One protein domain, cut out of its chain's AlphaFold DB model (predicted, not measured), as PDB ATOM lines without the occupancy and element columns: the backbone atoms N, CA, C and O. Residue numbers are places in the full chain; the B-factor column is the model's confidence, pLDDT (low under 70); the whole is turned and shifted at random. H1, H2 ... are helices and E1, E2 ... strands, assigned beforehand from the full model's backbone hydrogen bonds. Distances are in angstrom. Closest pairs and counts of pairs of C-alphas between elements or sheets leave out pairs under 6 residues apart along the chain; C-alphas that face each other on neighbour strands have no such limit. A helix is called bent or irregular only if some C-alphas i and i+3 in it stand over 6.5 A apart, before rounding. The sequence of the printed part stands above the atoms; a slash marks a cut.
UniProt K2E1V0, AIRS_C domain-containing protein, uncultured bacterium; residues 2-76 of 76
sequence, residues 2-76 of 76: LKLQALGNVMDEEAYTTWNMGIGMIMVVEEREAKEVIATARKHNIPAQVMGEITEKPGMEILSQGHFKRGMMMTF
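What this domain is: This is residues 2 to 76 of the 76 residues of the protein "AIRS_C domain-containing protein" of uncultured bacterium (UniProt K2E1V0). A loose, open shape: helix H3 lies alone at one end, and two long stretches, residues 19 to 30 and 44 to 60, join it to a group of two short helices, H1 and H2, and a small antiparallel hairpin, E1 and E2. The printed part has 75 residues, in the order H1 H2 H3 E1 E2; 33, under half, are in named elements, mostly helix. It is loose, with a radius of gyration of the C-alphas of 14.7 A and spans of 40 by 32 by 19 A.

How they stand to each other: H1, residues 2 to 8, and H2, residues 12 to 18, are close but not clearly touching, about perpendicular at 89 degrees; their closest C-alphas, of Gln 5 and Ala 15, are 7.2 A apart. H3, residues 31 to 43, touches no helix and is irregular, with C-alphas 32 and 35 7.2 A apart. E1, residues 61 to 63, and E2, residues 73 to 75, form an antiparallel hairpin; N 62 and O 74 are within hydrogen-bond range at 2.8 A. Every O i to N i+4 pair is within range in H1 and H2, and 7 of 9 in H3.

Where its parts are: H1 begins at C-alpha 2 (275.459, 243.167, 154.642). H3 measures 19.6 A, H1 and H2 9.8 A each, E1 and E2 6.9 A each. E2 ends at C-alpha 75 (265.205, 258.669, 148.312).

The domain as a whole: The C-alphas farthest apart, of Leu 7 and Arg 32, are 41.9 A apart. The printed part has no cut, and no printed residue is under 70 in pLDDT.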
ATOM      1  N   LEU A   2     275.772 243.765 155.961       93.88
ATOM      2  CA  LEU A   2     275.459 243.167 154.642       93.88
ATOM      3  C   LEU A   2     275.247 241.640 154.653       93.88
ATOM      4  O   LEU A   2     274.316 241.140 154.038       93.88
ATOM      5  N   LYS A   3     276.065 240.893 155.409       95.81
ATOM      6  CA  LYS A   3     275.861 239.444 155.586       95.81
ATOM      7  C   LYS A   3     274.526 239.113 156.262       95.81
ATOM      8  O   LYS A   3     273.856 238.185 155.841       95.81
ATOM      9  N   LEU A   4     274.145 239.868 157.296       95.25
ATOM     10  CA  LEU A   4     272.867 239.680 157.996       95.25
ATOM     11  C   LEU A   4     271.689 240.078 157.110       95.25
ATOM     12  O   LEU A   4     270.680 239.392 157.106       95.25
ATOM     13  N   GLN A   5     271.852 241.148 156.333       95.62
ATOM     14  CA  GLN A   5     270.870 241.593 155.360       95.62
ATOM     15  C   GLN A   5     270.576 240.493 154.330       95.62
ATOM     16  O   GLN A   5     269.418 240.159 154.106       95.62
ATOM     17  N   ALA A   6     271.628 239.883 153.772       95.88
ATOM     18  CA  ALA A   6     271.503 238.769 152.837       95.88
ATOM     19  C   ALA A   6     270.870 237.528 153.492       95.88
ATOM     20  O   ALA A   6     269.955 236.937 152.928       95.88
ATOM     21  N   LEU A   7     271.318 237.153 154.697       97.06
ATOM     22  CA  LEU A   7     270.783 235.995 155.425       97.06
ATOM     23  C   LEU A   7     269.305 236.160 155.808       97.06
ATOM     24  O   LEU A   7     268.563 235.185 155.794       97.06
ATOM     25  N   GLY A   8     268.891 237.377 156.162       95.75
ATOM     26  CA  GLY A   8     267.514 237.700 156.533       95.75
ATOM     27  C   GLY A   8     266.627 238.119 155.362       95.75
ATOM     28  O   GLY A   8     265.455 238.392 155.585       95.75
ATOM     29  N   ASN A   9     267.169 238.195 154.142       96.31
ATOM     30  CA  ASN A   9     266.488 238.735 152.962       96.31
ATOM     31  C   ASN A   9     265.845 240.121 153.204       96.31
ATOM     32  O   ASN A   9     264.740 240.398 152.743       96.31
ATOM     33  N   VAL A  10     266.538 240.979 153.958       96.62
ATOM     34  CA  VAL A  10     266.064 242.321 154.327       96.62
ATOM     35  C   VAL A  10     266.359 243.284 153.182       96.62
ATOM     36  O   VAL A  10     267.522 243.493 152.829       96.62
ATOM     37  N   MET A  11     265.329 243.890 152.598       95.50
ATOM     38  CA  MET A  11     265.502 244.820 151.475       95.50
ATOM     39  C   MET A  11     266.281 246.069 151.902       95.50
ATOM     40  O   MET A  11     266.280 246.444 153.074       95.50
ATOM     41  N   ASP A  12     266.972 246.714 150.958       95.00
ATOM     42  CA  ASP A  12     267.809 247.885 151.252       95.00
ATOM     43  C   ASP A  12     266.994 249.016 151.912       95.00
ATOM     44  O   ASP A  12     267.474 249.636 152.856       95.00
ATOM     45  N   GLU A  13     265.746 249.241 151.491       94.44
ATOM     46  CA  GLU A  13     264.831 250.231 152.076       94.44
ATOM     47  C   GLU A  13     264.581 249.983 153.568       94.44
ATOM     48  O   GLU A  13     264.653 250.900 154.389       94.44
ATOM     49  N   GLU A  14     264.308 248.728 153.927       95.19
ATOM     50  CA  GLU A  14     264.074 248.319 155.311       95.19
ATOM     51  C   GLU A  14     265.369 248.406 156.125       95.19
ATOM     52  O   GLU A  14     265.370 248.907 157.250       95.19
ATOM     53  N   ALA A  15     266.496 247.995 155.539       95.50
ATOM     54  CA  ALA A  15     267.800 248.087 156.178       95.50
ATOM     55  C   ALA A  15     268.183 249.543 156.496       95.50
ATOM     56  O   ALA A  15     268.660 249.809 157.595       95.50
ATOM     57  N   TYR A  16     267.939 250.492 155.584       94.44
ATOM     58  CA  TYR A  16     268.243 251.914 155.792       94.44
ATOM     59  C   TYR A  16     267.312 252.616 156.784       94.44
ATOM     60  O   TYR A  16     267.739 253.551 157.456       94.44
ATOM     61  N   THR A  17     266.058 252.178 156.892       94.44
ATOM     62  CA  THR A  17     265.085 252.764 157.831       94.44
ATOM     63  C   THR A  17     265.135 252.133 159.220       94.44
ATOM     64  O   THR A  17     264.716 252.759 160.192       94.44
ATOM     65  N   THR A  18     265.678 250.918 159.338       94.62
ATOM     66  CA  THR A  18     265.711 250.163 160.600       94.62
ATOM     67  C   THR A  18     267.105 250.115 161.220       94.62
ATOM     68  O   THR A  18     267.238 250.080 162.445       94.62
ATOM     69  N   TRP A  19     268.167 250.074 160.411       95.25
ATOM     70  CA  TRP A  19     269.547 249.942 160.881       95.25
ATOM     71  C   TRP A  19     270.358 251.196 160.575       95.25
ATOM     72  O   TRP A  19     270.086 251.954 159.655       95.25
ATOM     73  N   ASN A  20     271.440 251.377 161.326       93.00
ATOM     74  CA  ASN A  20     272.318 252.534 161.167       93.00
ATOM     75  C   ASN A  20     273.246 252.459 159.937       93.00
ATOM     76  O   ASN A  20     273.954 253.415 159.629       93.00
ATOM     77  N   MET A  21     273.307 251.298 159.272       93.06
ATOM     78  CA  MET A  21     274.121 251.031 158.080       93.06
ATOM     79  C   MET A  21     275.604 251.440 158.191       93.06
ATOM     80  O   MET A  21     276.291 251.630 157.193       93.06
ATOM     81  N   GLY A  22     276.131 251.476 159.419       92.00
ATOM     82  CA  GLY A  22     277.539 251.724 159.737       92.00
ATOM     83  C   GLY A  22     277.796 253.101 160.338       92.00
ATOM     84  O   GLY A  22     278.914 253.361 160.775       92.00
ATOM     85  N   ILE A  23     276.776 253.960 160.402       93.12
ATOM     86  CA  ILE A  23     276.882 255.333 160.892       93.12
ATOM     87  C   ILE A  23     276.232 255.436 162.268       93.12
ATOM     88  O   ILE A  23     275.016 255.460 162.397       93.12
ATOM     89  N   GLY A  24     277.046 255.498 163.321       93.81
ATOM     90  CA  GLY A  24     276.533 255.599 164.693       93.81
ATOM     91  C   GLY A  24     275.994 256.985 165.064       93.81
ATOM     92  O   GLY A  24     275.158 257.091 165.954       93.81
ATOM     93  N   MET A  25     276.482 258.038 164.406       95.19
ATOM     94  CA  MET A  25     276.125 259.427 164.696       95.19
ATOM     95  C   MET A  25     276.373 260.300 163.466       95.19
ATOM     96  O   MET A  25     277.371 260.114 162.769       95.19
ATOM     97  N   ILE A  26     275.488 261.270 163.239       95.38
ATOM     98  CA  ILE A  26     275.634 262.317 162.224       95.38
ATOM     99  C   ILE A  26     275.713 263.658 162.949       95.38
ATOM    100  O   ILE A  26     274.960 263.908 163.889       95.38
ATOM    101  N   MET A  27     276.635 264.509 162.513       96.06
ATOM    102  CA  MET A  27     276.797 265.866 163.019       96.06
ATOM    103  C   MET A  27     276.784 266.827 161.837       96.06
ATOM    104  O   MET A  27     277.527 266.629 160.876       96.06
ATOM    105  N   VAL A  28     275.936 267.850 161.915       96.75
ATOM    106  CA  VAL A  28     275.865 268.923 160.919       96.75
ATOM    107  C   VAL A  28     276.744 270.065 161.404       96.75
ATOM    108  O   VAL A  28     276.608 270.509 162.543       96.75
ATOM    109  N   VAL A  29     277.666 270.502 160.552       96.94
ATOM    110  CA  VAL A  29     278.651 271.546 160.850       96.94
ATOM    111  C   VAL A  29     278.820 272.445 159.635       96.94
ATOM    112  O   VAL A  29     278.526 272.033 158.512       96.94
ATOM    113  N   GLU A  30     279.338 273.648 159.856       97.81
ATOM    114  CA  GLU A  30     279.776 274.522 158.770       97.81
ATOM    115  C   GLU A  30     280.903 273.856 157.966       97.81
ATOM    116  O   GLU A  30     281.828 273.269 158.537       97.81
ATOM    117  N   GLU A  31     280.880 273.985 156.636       96.38
ATOM    118  CA  GLU A  31     281.853 273.323 155.749       96.38
ATOM    119  C   GLU A  31     283.302 273.681 156.119       96.38
ATOM    120  O   GLU A  31     284.193 272.825 156.155       96.38
ATOM    121  N   ARG A  32     283.531 274.947 156.487       97.31
ATOM    122  CA  ARG A  32     284.844 275.455 156.909       97.31
ATOM    123  C   ARG A  32     285.372 274.792 158.189       97.31
ATOM    124  O   ARG A  32     286.583 274.739 158.382       97.31
ATOM    125  N   GLU A  33     284.488 274.278 159.043       97.62
ATOM    126  CA  GLU A  33     284.820 273.668 160.337       97.62
ATOM    127  C   GLU A  33     284.982 272.144 160.236       97.62
ATOM    128  O   GLU A  33     285.614 271.526 161.096       97.62
ATOM    129  N   ALA A  34     284.494 271.521 159.157       97.19
ATOM    130  CA  ALA A  34     284.477 270.065 158.991       97.19
ATOM    131  C   ALA A  34     285.853 269.409 159.211       97.19
ATOM    132  O   ALA A  34     285.959 268.367 159.863       97.19
ATOM    133  N   LYS A  35     286.932 270.029 158.714       97.12
ATOM    134  CA  LYS A  35     288.301 269.509 158.884       97.12
ATOM    135  C   LYS A  35     288.747 269.508 160.345       97.12
ATOM    136  O   LYS A  35     289.362 268.539 160.791       97.12
ATOM    137  N   GLU A  36     288.448 270.574 161.079       97.94
ATOM    138  CA  GLU A  36     288.813 270.702 162.489       97.94
ATOM    139  C   GLU A  36     288.005 269.735 163.357       97.94
ATOM    140  O   GLU A  36     288.571 269.034 164.198       97.94
ATOM    141  N   VAL A  37     286.703 269.616 163.093       97.75
ATOM    142  CA  VAL A  37     285.812 268.680 163.790       97.75
ATOM    143  C   VAL A  37     286.278 267.236 163.595       97.75
ATOM    144  O   VAL A  37     286.431 266.500 164.572       97.75
ATOM    145  N   ILE A  38     286.601 266.834 162.359       97.75
ATOM    146  CA  ILE A  38     287.144 265.496 162.071       97.75
ATOM    147  C   ILE A  38     288.487 265.282 162.779       97.75
ATOM    148  O   ILE A  38     288.726 264.204 163.328       97.75
ATOM    149  N   ALA A  39     289.370 266.284 162.789       98.00
ATOM    150  CA  ALA A  39     290.651 266.187 163.485       98.00
ATOM    151  C   ALA A  39     290.459 265.986 164.997       98.00
ATOM    152  O   ALA A  39     291.128 265.141 165.592       98.00
ATOM    153  N   THR A  40     289.518 266.705 165.609       97.94
ATOM    154  CA  THR A  40     289.165 266.558 167.025       97.94
ATOM    155  C   THR A  40     288.572 265.184 167.320       97.94
ATOM    156  O   THR A  40     289.047 264.510 168.232       97.94
ATOM    157  N   ALA A  41     287.627 264.696 166.512       97.25
ATOM    158  CA  ALA A  41     287.074 263.349 166.661       97.25
ATOM    159  C   ALA A  41     288.172 262.270 166.622       97.25
ATOM    160  O   ALA A  41     288.239 261.405 167.499       97.25
ATOM    161  N   ARG A  42     289.112 262.378 165.673       97.00
ATOM    162  CA  ARG A  42     290.247 261.450 165.555       97.00
ATOM    163  C   ARG A  42     291.183 261.484 166.762       97.00
ATOM    164  O   ARG A  42     291.658 260.424 167.157       97.00
ATOM    165  N   LYS A  43     291.416 262.648 167.385       98.12
ATOM    166  CA  LYS A  43     292.189 262.745 168.646       98.12
ATOM    167  C   LYS A  43     291.558 261.929 169.776       98.12
ATOM    168  O   LYS A  43     292.276 261.407 170.622       98.12
ATOM    169  N   HIS A  44     290.235 261.786 169.765       97.38
ATOM    170  CA  HIS A  44     289.485 260.957 170.707       97.38
ATOM    171  C   HIS A  44     289.267 259.514 170.216       97.38
ATOM    172  O   HIS A  44     288.460 258.793 170.794       97.38
ATOM    173  N   ASN A  45     289.988 259.068 169.180       97.25
ATOM    174  CA  ASN A  45     289.843 257.749 168.548       97.25
ATOM    175  C   ASN A  45     288.441 257.476 167.975       97.25
ATOM    176  O   ASN A  45     288.037 256.323 167.832       97.25
ATOM    177  N   ILE A  46     287.705 258.530 167.617       96.56
ATOM    178  CA  ILE A  46     286.407 258.420 166.956       96.56
ATOM    179  C   ILE A  46     286.634 258.569 165.443       96.56
ATOM    180  O   ILE A  46     287.050 259.643 164.991       96.56
ATOM    181  N   PRO A  47     286.398 257.518 164.634       95.19
ATOM    182  CA  PRO A  47     286.503 257.626 163.186       95.19
ATOM    183  C   PRO A  47     285.399 258.547 162.661       95.19
ATOM    184  O   PRO A  47     284.216 258.325 162.911       95.19
ATOM    185  N   ALA A  48     285.799 259.579 161.922       96.69
ATOM    186  CA  ALA A  48     284.896 260.561 161.340       96.69
ATOM    187  C   ALA A  48     285.301 260.890 159.898       96.69
ATOM    188  O   ALA A  48     286.491 260.899 159.549       96.69
ATOM    189  N   GLN A  49     284.291 261.167 159.079       96.12
ATOM    190  CA  GLN A  49     284.405 261.562 157.679       96.12
ATOM    191  C   GLN A  49     283.217 262.445 157.293       96.12
ATOM    192  O   GLN A  49     282.168 262.381 157.932       96.12
ATOM    193  N   VAL A  50     283.373 263.234 156.230       96.44
ATOM    194  CA  VAL A  50     282.239 263.918 155.600       96.44
ATOM    195  C   VAL A  50     281.378 262.861 154.906       96.44
ATOM    196  O   VAL A  50     281.892 262.084 154.102       96.44
ATOM    197  N   MET A  51     280.093 262.798 155.262       94.06
ATOM    198  CA  MET A  51     279.136 261.810 154.743       94.06
ATOM    199  C   MET A  51     278.274 262.354 153.596       94.06
ATOM    200  O   MET A  51     277.796 261.578 152.775       94.06
ATOM    201  N   GLY A  52     278.076 263.669 153.544       94.81
ATOM    202  CA  GLY A  52     277.205 264.333 152.584       94.81
ATOM    203  C   GLY A  52     277.070 265.814 152.914       94.81
ATOM    204  O   GLY A  52     277.861 266.351 153.692       94.81
ATOM    205  N   GLU A  53     276.051 266.443 152.344       96.25
ATOM    206  CA  GLU A  53     275.761 267.869 152.475       96.25
ATOM    207  C   GLU A  53     274.267 268.104 152.731       96.25
ATOM    208  O   GLU A  53     273.429 267.249 152.439       96.25
ATOM    209  N   ILE A  54     273.935 269.263 153.301       96.19
ATOM    210  CA  ILE A  54     272.546 269.701 153.454       96.19
ATOM    211  C   ILE A  54     272.119 270.400 152.166       96.19
ATOM    212  O   ILE A  54     272.842 271.250 151.652       96.19
ATOM    213  N   THR A  55     270.930 270.064 151.671       95.56
ATOM    214  CA  THR A  55     270.345 270.688 150.479       95.56
ATOM    215  C   THR A  55     269.040 271.402 150.830       95.56
ATOM    216  O   THR A  55     268.470 271.189 151.898       95.56
ATOM    217  N   GLU A  56     268.547 272.240 149.921       95.88
ATOM    218  CA  GLU A  56     267.260 272.935 150.081       95.88
ATOM    219  C   GLU A  56     266.044 272.004 149.924       95.88
ATOM    220  O   GLU A  56     264.921 272.380 150.263       95.88
ATOM    221  N   LYS A  57     266.240 270.796 149.382       95.44
ATOM    222  CA  LYS A  57     265.151 269.854 149.124       95.44
ATOM    223  C   LYS A  57     264.812 269.063 150.391       95.44
ATOM    224  O   LYS A  57     265.724 268.626 151.093       95.44
ATOM    225  N   PRO A  58     263.519 268.827 150.673       95.19
ATOM    226  CA  PRO A  58     263.125 267.935 151.752       95.19
ATOM    227  C   PRO A  58     263.467 266.481 151.411       95.19
ATOM    228  O   PRO A  58     263.390 266.074 150.251       95.19
ATOM    229  N   GLY A  59     263.763 265.699 152.447       93.50
ATOM    230  CA  GLY A  59     264.078 264.275 152.332       93.50
ATOM    231  C   GLY A  59     265.576 263.988 152.348       93.50
ATOM    232  O   GLY A  59     266.400 264.867 152.611       93.50
ATOM    233  N   MET A  60     265.923 262.728 152.108       93.75
ATOM    234  CA  MET A  60     267.307 262.260 152.078       93.75
ATOM    235  C   MET A  60     267.582 261.468 150.806       93.75
ATOM    236  O   MET A  60     266.882 260.503 150.506       93.75
ATOM    237  N   GLU A  61     268.649 261.834 150.096       95.25
ATOM    238  CA  GLU A  61     269.169 261.073 148.961       95.25
ATOM    239  C   GLU A  61     270.405 260.277 149.404       95.25
ATOM    240  O   GLU A  61     271.377 260.837 149.913       95.25
ATOM    241  N   ILE A  62     270.376 258.956 149.226       94.56
ATOM    242  CA  ILE A  62     271.466 258.051 149.607       94.56
ATOM    243  C   ILE A  62     271.924 257.267 148.382       94.56
ATOM    244  O   ILE A  62     271.127 256.615 147.708       94.56
ATOM    245  N   LEU A  63     273.235 257.249 148.132       94.62
ATOM    246  CA  LEU A  63     273.837 256.273 147.227       94.62
ATOM    247  C   LEU A  63     273.997 254.936 147.962       94.62
ATOM    248  O   LEU A  63     274.903 254.777 148.788       94.62
ATOM    249  N   SER A  64     273.118 253.979 147.668       94.00
ATOM    250  CA  SER A  64     273.017 252.735 148.429       94.00
ATOM    251  C   SER A  64     274.334 251.954 148.456       94.00
ATOM    252  O   SER A  64     275.007 251.736 147.447       94.00
ATOM    253  N   GLN A  65     274.677 251.492 149.651       93.44
ATOM    254  CA  GLN A  65     275.720 250.519 149.957       93.44
ATOM    255  C   GLN A  65     275.116 249.197 150.459       93.44
ATOM    256  O   GLN A  65     275.858 248.337 150.937       93.44
ATOM    257  N   GLY A  66     273.787 249.049 150.383       93.06
ATOM    258  CA  GLY A  66     273.066 247.838 150.756       93.06
ATOM    259  C   GLY A  66     273.379 246.661 149.832       93.06
ATOM    260  O   GLY A  66     274.056 246.794 148.809       93.06
ATOM    261  N   HIS A  67     272.947 245.469 150.236       94.50
ATOM    262  CA  HIS A  67     273.260 244.238 149.517       94.50
ATOM    263  C   HIS A  67     272.582 244.162 148.144       94.50
ATOM    264  O   HIS A  67     273.208 243.690 147.194       94.50
ATOM    265  N   PHE A  68     271.332 244.619 148.029       93.31
ATOM    266  CA  PHE A  68     270.493 244.352 146.857       93.31
ATOM    267  C   PHE A  68     270.512 245.472 145.810       93.31
ATOM    268  O   PHE A  68     270.360 245.191 144.624       93.31
ATOM    269  N   LYS A  69     270.719 246.729 146.216       93.88
ATOM    270  CA  LYS A  69     270.676 247.918 145.345       93.88
ATOM    271  C   LYS A  69     271.958 248.743 145.419       93.88
ATOM    272  O   LYS A  69     271.929 249.965 145.297       93.88
ATOM    273  N   ARG A  70     273.109 248.093 145.608       94.19
ATOM    274  CA  ARG A  70     274.398 248.785 145.707       94.19
ATOM    275  C   ARG A  70     274.656 249.697 144.502       94.19
ATOM    276  O   ARG A  70     274.587 249.258 143.359       94.19
ATOM    277  N   GLY A  71     275.013 250.950 144.769       93.75
ATOM    278  CA  GLY A  71     275.287 251.968 143.755       93.75
ATOM    279  C   GLY A  71     274.037 252.596 143.135       93.75
ATOM    280  O   GLY A  71     274.173 253.447 142.261       93.75
ATOM    281  N   MET A  72     272.834 252.216 143.572       95.31
ATOM    282  CA  MET A  72     271.601 252.880 143.159       95.31
ATOM    283  C   MET A  72     271.294 254.050 144.092       95.31
ATOM    284  O   MET A  72     271.514 253.971 145.302       95.31
ATOM    285  N   MET A  73     270.779 255.135 143.523       94.19
ATOM    286  CA  MET A  73     270.278 256.263 144.298       94.19
ATOM    287  C   MET A  73     268.928 255.897 144.921       94.19
ATOM    288  O   MET A  73     268.055 255.349 144.247       94.19
ATOM    289  N   MET A  74     268.776 256.189 146.206       93.75
ATOM    290  CA  MET A  74     267.564 255.967 146.985       93.75
ATOM    291  C   MET A  74     267.123 257.279 147.619       93.75
ATOM    292  O   MET A  74     267.966 258.080 148.016       93.75
ATOM    293  N   THR A  75     265.815 257.474 147.724       93.38
ATOM    294  CA  THR A  75     265.205 258.669 148.312       93.38
ATOM    295  C   THR A  75     264.277 258.265 149.448       93.38
ATOM    296  O   THR A  75     263.486 257.334 149.270       93.38
ATOM    297  N   PHE A  76     264.359 258.973 150.573       89.00
ATOM    298  CA  PHE A  76     263.534 258.772 151.767       89.00
ATOM    299  C   PHE A  76     262.822 260.062 152.166       89.00
ATOM    300  O   PHE A  76     263.436 261.146 152.004       89.00
TER     301      PHE A  76